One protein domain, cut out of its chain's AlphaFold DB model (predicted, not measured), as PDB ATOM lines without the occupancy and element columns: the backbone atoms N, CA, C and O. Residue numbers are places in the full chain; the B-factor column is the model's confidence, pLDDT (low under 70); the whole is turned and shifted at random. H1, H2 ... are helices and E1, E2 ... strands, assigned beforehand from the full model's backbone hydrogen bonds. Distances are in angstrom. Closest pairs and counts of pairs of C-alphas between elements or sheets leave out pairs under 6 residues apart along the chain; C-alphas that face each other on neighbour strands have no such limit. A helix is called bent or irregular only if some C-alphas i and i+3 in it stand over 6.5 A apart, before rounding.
ATOM      1  N   ILE A   4     -47.547  19.876  13.775       97.44
ATOM      2  CA  ILE A   4     -48.334  19.128  12.797       97.44
ATOM      3  C   ILE A   4     -48.305  17.659  13.203       97.44
ATOM      4  O   ILE A   4     -47.227  17.083  13.301       97.44
ATOM      5  N   ASP A   5     -49.478  17.051  13.345       97.00
ATOM      6  CA  ASP A   5     -49.625  15.602  13.477       97.00
ATOM      7  C   ASP A   5     -50.271  15.028  12.222       97.00
ATOM      8  O   ASP A   5     -51.381  15.427  11.845       97.00
ATOM      9  N   ILE A   6     -49.607  14.052  11.604       97.12
ATOM     10  CA  ILE A   6     -50.100  13.361  10.415       97.12
ATOM     11  C   ILE A   6     -50.422  11.923  10.783       97.12
ATOM     12  O   ILE A   6     -49.521  11.105  10.944       97.12
ATOM     13  N   ALA A   7     -51.714  11.617  10.858       97.69
ATOM     14  CA  ALA A   7     -52.178  10.241  10.864       97.69
ATOM     15  C   ALA A   7     -52.411   9.761   9.434       97.69
ATOM     16  O   ALA A   7     -53.018  10.469   8.624       97.69
ATOM     17  N   TYR A   8     -51.935   8.563   9.124       97.50
ATOM     18  CA  TYR A   8     -52.063   7.948   7.807       97.50
ATOM     19  C   TYR A   8     -52.143   6.430   7.952       97.50
ATOM     20  O   TYR A   8     -51.804   5.891   9.002       97.50
ATOM     21  N   PHE A   9     -52.610   5.732   6.917       97.50
ATOM     22  CA  PHE A   9     -52.550   4.272   6.929       97.50
ATOM     23  C   PHE A   9     -51.105   3.807   7.032       97.50
ATOM     24  O   PHE A   9     -50.241   4.412   6.404       97.50
ATOM     25  N   ASP A  10     -50.880   2.743   7.791       92.31
ATOM     26  CA  ASP A  10     -49.609   2.146   8.235       92.31
ATOM     27  C   ASP A  10     -48.618   1.678   7.146       92.31
ATOM     28  O   ASP A  10     -47.771   0.814   7.364       92.31
ATOM     29  N   LYS A  11     -48.654   2.297   5.971       93.75
ATOM     30  CA  LYS A  11     -47.652   2.171   4.925       93.75
ATOM     31  C   LYS A  11     -46.278   2.625   5.429       93.75
ATOM     32  O   LYS A  11     -46.116   3.748   5.904       93.75
ATOM     33  N   GLU A  12     -45.260   1.805   5.198       94.69
ATOM     34  CA  GLU A  12     -43.872   2.213   5.414       94.69
ATOM     35  C   GLU A  12     -43.464   3.353   4.466       94.69
ATOM     36  O   GLU A  12     -43.706   3.312   3.252       94.69
ATOM     37  N   LEU A  13     -42.828   4.378   5.035       97.06
ATOM     38  CA  LEU A  13     -42.251   5.496   4.296       97.06
ATOM     39  C   LEU A  13     -40.741   5.308   4.191       97.06
ATOM     40  O   LEU A  13     -40.076   4.995   5.178       97.06
ATOM     41  N   THR A  14     -40.191   5.533   3.003       98.00
ATOM     42  CA  THR A  14     -38.738   5.516   2.809       98.00
ATOM     43  C   THR A  14     -38.091   6.758   3.418       98.00
ATOM     44  O   THR A  14     -38.735   7.797   3.566       98.00
ATOM     45  N   GLU A  15     -36.787   6.702   3.693       97.94
ATOM     46  CA  GLU A  15     -36.021   7.864   4.172       97.94
ATOM     47  C   GLU A  15     -36.168   9.081   3.248       97.94
ATOM     48  O   GLU A  15     -36.363  10.201   3.714       97.94
ATOM     49  N   THR A  16     -36.169   8.865   1.927       98.44
ATOM     50  CA  THR A  16     -36.397   9.929   0.939       98.44
ATOM     51  C   THR A  16     -37.779  10.565   1.089       98.44
ATOM     52  O   THR A  16     -37.911  11.780   0.971       98.44
ATOM     53  N   GLN A  17     -38.818   9.769   1.359       98.31
ATOM     54  CA  GLN A  17     -40.174  10.285   1.576       98.31
ATOM     55  C   GLN A  17     -40.279  11.053   2.894       98.31
ATOM     56  O   GLN A  17     -40.894  12.118   2.920       98.31
ATOM     57  N   LEU A  18     -39.647  10.556   3.959       98.06
ATOM     58  CA  LEU A  18     -39.581  11.241   5.252       98.06
ATOM     59  C   LEU A  18     -38.870  12.595   5.126       98.06
ATOM     60  O   LEU A  18     -39.400  13.608   5.577       98.06
ATOM     61  N   ALA A  19     -37.726  12.632   4.439       98.38
ATOM     62  CA  ALA A  19     -36.987  13.868   4.186       98.38
ATOM     63  C   ALA A  19     -37.787  14.862   3.329       98.38
ATOM     64  O   ALA A  19     -37.738  16.071   3.564       98.38
ATOM     65  N   GLN A  20     -38.545  14.367   2.345       98.44
ATOM     66  CA  GLN A  20     -39.406  15.212   1.517       98.44
ATOM     67  C   GLN A  20     -40.561  15.814   2.331       98.44
ATOM     68  O   GLN A  20     -40.831  17.008   2.207       98.44
ATOM     69  N   LEU A  21     -41.213  15.014   3.187       98.06
ATOM     70  CA  LEU A  21     -42.279  15.482   4.079       98.06
ATOM     71  C   LEU A  21     -41.778  16.558   5.043       98.06
ATOM     72  O   LEU A  21     -42.404  17.613   5.135       98.06
ATOM     73  N   ASP A  22     -40.651  16.318   5.719       98.44
ATOM     74  CA  ASP A  22     -40.045  17.295   6.631       98.44
ATOM     75  C   ASP A  22     -39.774  18.624   5.916       98.44
ATOM     76  O   ASP A  22     -40.265  19.679   6.326       98.44
ATOM     77  N   LYS A  23     -39.071  18.566   4.780       98.69
ATOM     78  CA  LYS A  23     -38.703  19.755   4.011       98.69
ATOM     79  C   LYS A  23     -39.922  20.571   3.579       98.69
ATOM     80  O   LYS A  23     -39.965  21.782   3.813       98.69
ATOM     81  N   ASP A  24     -40.893  19.936   2.927       98.75
ATOM     82  CA  ASP A  24     -42.001  20.659   2.296       98.75
ATOM     83  C   ASP A  24     -42.977  21.226   3.328       98.75
ATOM     84  O   ASP A  24     -43.423  22.374   3.208       98.75
ATOM     85  N   LEU A  25     -43.281  20.453   4.375       98.38
ATOM     86  CA  LEU A  25     -44.190  20.884   5.433       98.38
ATOM     87  C   LEU A  25     -43.563  21.973   6.302       98.38
ATOM     88  O   LEU A  25     -44.210  22.986   6.583       98.38
ATOM     89  N   THR A  26     -42.288  21.827   6.666       98.75
ATOM     90  CA  THR A  26     -41.570  22.871   7.404       98.75
ATOM     91  C   THR A  26     -41.541  24.171   6.602       98.75
ATOM     92  O   THR A  26     -41.846  25.237   7.146       98.75
ATOM     93  N   GLN A  27     -41.268  24.103   5.293       98.75
ATOM     94  CA  GLN A  27     -41.210  25.285   4.433       98.75
ATOM     95  C   GLN A  27     -42.554  26.024   4.341       98.75
ATOM     96  O   GLN A  27     -42.592  27.256   4.479       98.75
ATOM     97  N   VAL A  28     -43.661  25.307   4.109       98.62
ATOM     98  CA  VAL A  28     -44.979  25.953   3.975       98.62
ATOM     99  C   VAL A  28     -45.420  26.585   5.295       98.62
ATOM    100  O   VAL A  28     -45.862  27.736   5.307       98.62
ATOM    101  N   ILE A  29     -45.201  25.905   6.425       98.38
ATOM    102  CA  ILE A  29     -45.561  26.420   7.749       98.38
ATOM    103  C   ILE A  29     -44.737  27.652   8.120       98.38
ATOM    104  O   ILE A  29     -45.315  28.657   8.543       98.38
ATOM    105  N   CYS A  30     -43.416  27.623   7.910       98.56
ATOM    106  CA  CYS A  30     -42.563  28.791   8.138       98.56
ATOM    107  C   CYS A  30     -43.039  29.992   7.310       98.56
ATOM    108  O   CYS A  30     -43.129  31.114   7.814       98.56
ATOM    109  N   THR A  31     -43.404  29.754   6.046       98.62
ATOM    110  CA  THR A  31     -43.846  30.805   5.122       98.62
ATOM    111  C   THR A  31     -45.177  31.430   5.544       98.62
ATOM    112  O   THR A  31     -45.292  32.664   5.557       98.62
ATOM    113  N   CYS A  32     -46.164  30.597   5.885       98.31
ATOM    114  CA  CYS A  32     -47.518  31.026   6.238       98.31
ATOM    115  C   CYS A  32     -47.588  31.667   7.627       98.31
ATOM    116  O   CYS A  32     -48.259  32.683   7.789       98.31
ATOM    117  N   LEU A  33     -46.887  31.104   8.615       98.00
ATOM    118  CA  LEU A  33     -46.963  31.550  10.011       98.00
ATOM    119  C   LEU A  33     -45.822  32.489  10.423       98.00
ATOM    120  O   LEU A  33     -45.819  32.966  11.553       98.00
ATOM    121  N   LYS A  34     -44.871  32.771   9.521       98.38
ATOM    122  CA  LYS A  34     -43.718  33.661   9.759       98.38
ATOM    123  C   LYS A  34     -42.893  33.248  10.986       98.38
ATOM    124  O   LYS A  34     -42.488  34.085  11.787       98.38
ATOM    125  N   VAL A  35     -42.634  31.947  11.118       98.50
ATOM    126  CA  VAL A  35     -41.823  31.361  12.199       98.50
ATOM    127  C   VAL A  35     -40.533  30.743  11.649       98.50
ATOM    128  O   VAL A  35     -40.502  30.370  10.476       98.50
ATOM    129  N   PRO A  36     -39.469  30.611  12.462       98.38
ATOM    130  CA  PRO A  36     -38.282  29.856  12.067       98.38
ATOM    131  C   PRO A  36     -38.550  28.344  12.050       98.38
ATOM    132  O   PRO A  36     -39.389  27.849  12.804       98.38
ATOM    133  N   ALA A  37     -37.764  27.601  11.262       98.25
ATOM    134  CA  ALA A  37     -37.852  26.138  11.168       98.25
ATOM    135  C   ALA A  37     -37.663  25.439  12.525       98.25
ATOM    136  O   ALA A  37     -38.357  24.479  12.828       98.25
ATOM    137  N   SER A  38     -36.802  25.983  13.391       98.12
ATOM    138  CA  SER A  38     -36.571  25.465  14.747       98.12
ATOM    139  C   SER A  38     -37.797  25.518  15.667       98.12
ATOM    140  O   SER A  38     -37.776  24.922  16.740       98.12
ATOM    141  N   ALA A  39     -38.854  26.238  15.283       98.31
ATOM    142  CA  ALA A  39     -40.101  26.319  16.035       98.31
ATOM    143  C   ALA A  39     -41.185  25.349  15.532       98.31
ATOM    144  O   ALA A  39     -42.278  25.359  16.108       98.31
ATOM    145  N   VAL A  40     -40.915  24.583  14.468       98.69
ATOM    146  CA  VAL A  40     -41.842  23.631  13.846       98.69
ATOM    147  C   VAL A  40     -41.501  22.214  14.302       98.69
ATOM    148  O   VAL A  40     -40.342  21.814  14.288       98.69
ATOM    149  N   SER A  41     -42.517  21.447  14.686       98.62
ATOM    150  CA  SER A  41     -42.395  20.013  14.956       98.62
ATOM    151  C   SER A  41     -43.438  19.221  14.169       98.62
ATOM    152  O   SER A  41     -44.581  19.663  14.026       98.62
ATOM    153  N   ILE A  42     -43.050  18.043  13.672       98.50
ATOM    154  CA  ILE A  42     -43.894  17.170  12.845       98.50
ATOM    155  C   ILE A  42     -43.917  15.770  13.467       98.50
ATOM    156  O   ILE A  42     -42.872  15.139  13.615       98.50
ATOM    157  N   GLY A  43     -45.105  15.304  13.842       98.00
ATOM    158  CA  GLY A  43     -45.381  13.936  14.270       98.00
ATOM    159  C   GLY A  43     -45.962  13.112  13.121       98.00
ATOM    160  O   GLY A  43     -46.823  13.587  12.375       98.00
ATOM    161  N   LEU A  44     -45.497  11.871  12.982       97.56
ATOM    162  CA  LEU A  44     -46.041  10.883  12.051       97.56
ATOM    163  C   LEU A  44     -46.658   9.733  12.847       97.56
ATOM    164  O   LEU A  44     -46.002   9.150  13.707       97.56
ATOM    165  N   GLU A  45     -47.909   9.412  12.538       97.06
ATOM    166  CA  GLU A  45     -48.708   8.396  13.216       97.06
ATOM    167  C   GLU A  45     -49.237   7.394  12.172       97.06
ATOM    168  O   GLU A  45     -50.273   7.630  11.543       97.06
ATOM    169  N   PRO A  46     -48.515   6.287  11.925       97.31
ATOM    170  CA  PRO A  46     -49.029   5.182  11.128       97.31
ATOM    171  C   PRO A  46     -50.156   4.481  11.900       97.31
ATOM    172  O   PRO A  46     -49.974   4.078  13.048       97.31
ATOM    173  N   VAL A  47     -51.319   4.330  11.271       97.94
ATOM    174  CA  VAL A  47     -52.534   3.769  11.877       97.94
ATOM    175  C   VAL A  47     -53.069   2.654  10.991       97.94
ATOM    176  O   VAL A  47     -53.275   2.851   9.795       97.94
ATOM    177  N   ALA A  48     -53.338   1.487  11.570       97.56
ATOM    178  CA  ALA A  48     -53.908   0.382  10.814       97.56
ATOM    179  C   ALA A  48     -55.341   0.718  10.321       97.56
ATOM    180  O   ALA A  48     -56.105   1.390  11.029       97.56
ATOM    181  N   PRO A  49     -55.746   0.279   9.112       96.56
ATOM    182  CA  PRO A  49     -57.045   0.650   8.539       96.56
ATOM    183  C   PRO A  49     -58.262   0.222   9.372       96.56
ATOM    184  O   PRO A  49     -59.283   0.913   9.377       96.56
ATOM    185  N   ASP A  50     -58.163  -0.898  10.088       97.38
ATOM    186  CA  ASP A  50     -59.225  -1.465  10.925       97.38
ATOM    187  C   ASP A  50     -59.559  -0.590  12.145       97.38
ATOM    188  O   ASP A  50     -60.705  -0.570  12.595       97.38
ATOM    189  N   VAL A  51     -58.593   0.197  12.628       97.31
ATOM    190  CA  VAL A  51     -58.768   1.120  13.763       97.31
ATOM    191  C   VAL A  51     -58.885   2.590  13.349       97.31
ATOM    192  O   VAL A  51     -59.124   3.452  14.196       97.31
ATOM    193  N   TRP A  52     -58.791   2.910  12.054       97.50
ATOM    194  CA  TRP A  52     -58.849   4.292  11.560       97.50
ATOM    195  C   TRP A  52     -60.107   5.037  12.003       97.50
ATOM    196  O   TRP A  52     -60.048   6.190  12.435       97.50
ATOM    197  N   ASN A  53     -61.264   4.381  11.906       97.19
ATOM    198  CA  ASN A  53     -62.534   5.025  12.220       97.19
ATOM    199  C   ASN A  53     -62.622   5.437  13.689       97.19
ATOM    200  O   ASN A  53     -63.111   6.527  13.987       97.19
ATOM    201  N   THR A  54     -62.138   4.585  14.591       96.88
ATOM    202  CA  THR A  54     -62.219   4.804  16.037       96.88
ATOM    203  C   THR A  54     -61.128   5.749  16.531       96.88
ATOM    204  O   THR A  54     -61.414   6.600  17.371       96.88
ATOM    205  N   GLN A  55     -59.910   5.652  15.992       96.69
ATOM    206  CA  GLN A  55     -58.769   6.449  16.453       96.69
ATOM    207  C   GLN A  55     -58.648   7.808  15.753       96.69
ATOM    208  O   GLN A  55     -58.234   8.782  16.379       96.69
ATOM    209  N   ILE A  56     -59.031   7.904  14.474       97.62
ATOM    210  CA  ILE A  56     -58.803   9.100  13.652       97.62
ATOM    211  C   ILE A  56     -60.108   9.704  13.150       97.62
ATOM    212  O   ILE A  56     -60.418  10.848  13.489       97.62
ATOM    213  N   ALA A  57     -60.886   8.966  12.353       97.12
ATOM    214  CA  ALA A  57     -61.998   9.564  11.617       97.12
ATOM    215  C   ALA A  57     -63.051  10.159  12.557       97.12
ATOM    216  O   ALA A  57     -63.409  11.326  12.415       97.12
ATOM    217  N   LEU A  58     -63.507   9.411  13.561       96.50
ATOM    218  CA  LEU A  58     -64.497   9.915  14.503       96.50
ATOM    219  C   LEU A  58     -63.960  11.085  15.362       96.50
ATOM    220  O   LEU A  58     -64.523  12.180  15.280       96.50
ATOM    221  N   PRO A  59     -62.870  10.938  16.144       96.06
ATOM    222  CA  PRO A  59     -62.440  11.986  17.074       96.06
ATOM    223  C   PRO A  59     -61.777  13.201  16.409       96.06
ATOM    224  O   PRO A  59     -61.873  14.311  16.938       96.06
ATOM    225  N   ARG A  60     -61.085  13.025  15.272       95.94
ATOM    226  CA  ARG A  60     -60.271  14.088  14.652       95.94
ATOM    227  C   ARG A  60     -60.900  14.695  13.403       95.94
ATOM    228  O   ARG A  60     -60.566  15.836  13.102       95.94
ATOM    229  N   ILE A  61     -61.797  13.981  12.712       96.62
ATOM    230  CA  ILE A  61     -62.442  14.465  11.479       96.62
ATOM    231  C   ILE A  61     -63.912  14.800  11.735       96.62
ATOM    232  O   ILE A  61     -64.293  15.962  11.643       96.62
ATOM    233  N   VAL A  62     -64.729  13.816  12.119       96.44
ATOM    234  CA  VAL A  62     -66.184  13.977  12.292       96.44
ATOM    235  C   VAL A  62     -66.496  14.966  13.412       96.44
ATOM    236  O   VAL A  62     -67.169  15.969  13.178       96.44
ATOM    237  N   THR A  63     -65.947  14.754  14.611       95.44
ATOM    238  CA  THR A  63     -66.189  15.626  15.777       95.44
ATOM    239  C   THR A  63     -65.631  17.043  15.595       95.44
ATOM    240  O   THR A  63     -66.052  17.973  16.279       95.44
ATOM    241  N   ARG A  64     -64.691  17.239  14.662       94.94
ATOM    242  CA  ARG A  64     -64.029  18.528  14.408       94.94
ATOM    243  C   ARG A  64     -64.332  19.106  13.029       94.94
ATOM    244  O   ARG A  64     -63.637  20.027  12.613       94.94
ATOM    245  N   ALA A  65     -65.365  18.612  12.343       94.25
ATOM    246  CA  ALA A  65     -65.628  18.935  10.942       94.25
ATOM    247  C   ALA A  65     -65.636  20.449  10.670       94.25
ATOM    248  O   ALA A  65     -64.992  20.898   9.729       94.25
ATOM    249  N   ALA A  66     -66.268  21.254  11.528       95.25
ATOM    250  CA  ALA A  66     -66.339  22.711  11.361       95.25
ATOM    251  C   ALA A  66     -64.973  23.433  11.416       95.25
ATOM    252  O   ALA A  66     -64.850  24.541  10.901       95.25
ATOM    253  N   SER A  67     -63.957  22.816  12.022       94.56
ATOM    254  CA  SER A  67     -62.622  23.399  12.211       94.56
ATOM    255  C   SER A  67     -61.586  22.875  11.214       94.56
ATOM    256  O   SER A  67     -60.424  23.279  11.271       94.56
ATOM    257  N   LEU A  68     -61.962  21.951  10.324       95.50
ATOM    258  CA  LEU A  68     -61.035  21.417   9.334       95.50
ATOM    259  C   LEU A  68     -60.815  22.428   8.209       95.50
ATOM    260  O   LEU A  68     -61.761  22.897   7.582       95.50
TER     261      LEU A  68
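Overview. This is residues 4 to 68 of the 88 residues of a protein of Epibacterium ulvae (UniProt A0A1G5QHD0). A ribbon of two parallel strands, E1 = E2, lies between two helices, H1 near E2 and H2 near E1, in a flat arrangement. The printed part has 65 residues, in the order E1 H1 E2 H2, mixed in class. It is loose, with a radius of gyration of the C-alphas of 13.9 A and spans of 36 by 32 by 13 A.

Arrangement. E1, residues 4 to 9, and E2, residues 41 to 47, are parallel at 19 degrees; N 6 and O 43 are within hydrogen-bond range at 2.9 A. H1, residues 15 to 33, completes a strand-helix-strand unit, two parallel strands joined through a helix, with a right-handed crossover. Its closest C-alphas to E2, Asp 22 and Ile 42, are 7.3 A apart. H2, residues 52 to 62, is closest to E1 at the C-alphas of Ile 56 and Ala 7, 7.3 A. H1 and H2 are apart. Every O i to N i+4 pair is within hydrogen-bond range in H1, but 3 of 7 in H2, with 0 of 8 O i to N i+3 pairs. H2 is irregular, but only just: C-alphas 55 and 58 are 7.0 A apart.

Along the chain. E1 begins at C-alpha 4 (-48.334, 19.128, 12.797) and spans 16.5 A; H1 spans 26.7 A, E2 19.4 A. H2, 12.2 A, ends at C-alpha 62 (-66.184, 13.977, 12.292).

Size, cuts and confidence. The farthest C-alphas, Lys 34 and Asp 50, are 38.4 A apart. The printed part has no cut, no link is long, and no printed residue is under 70 in pLDDT.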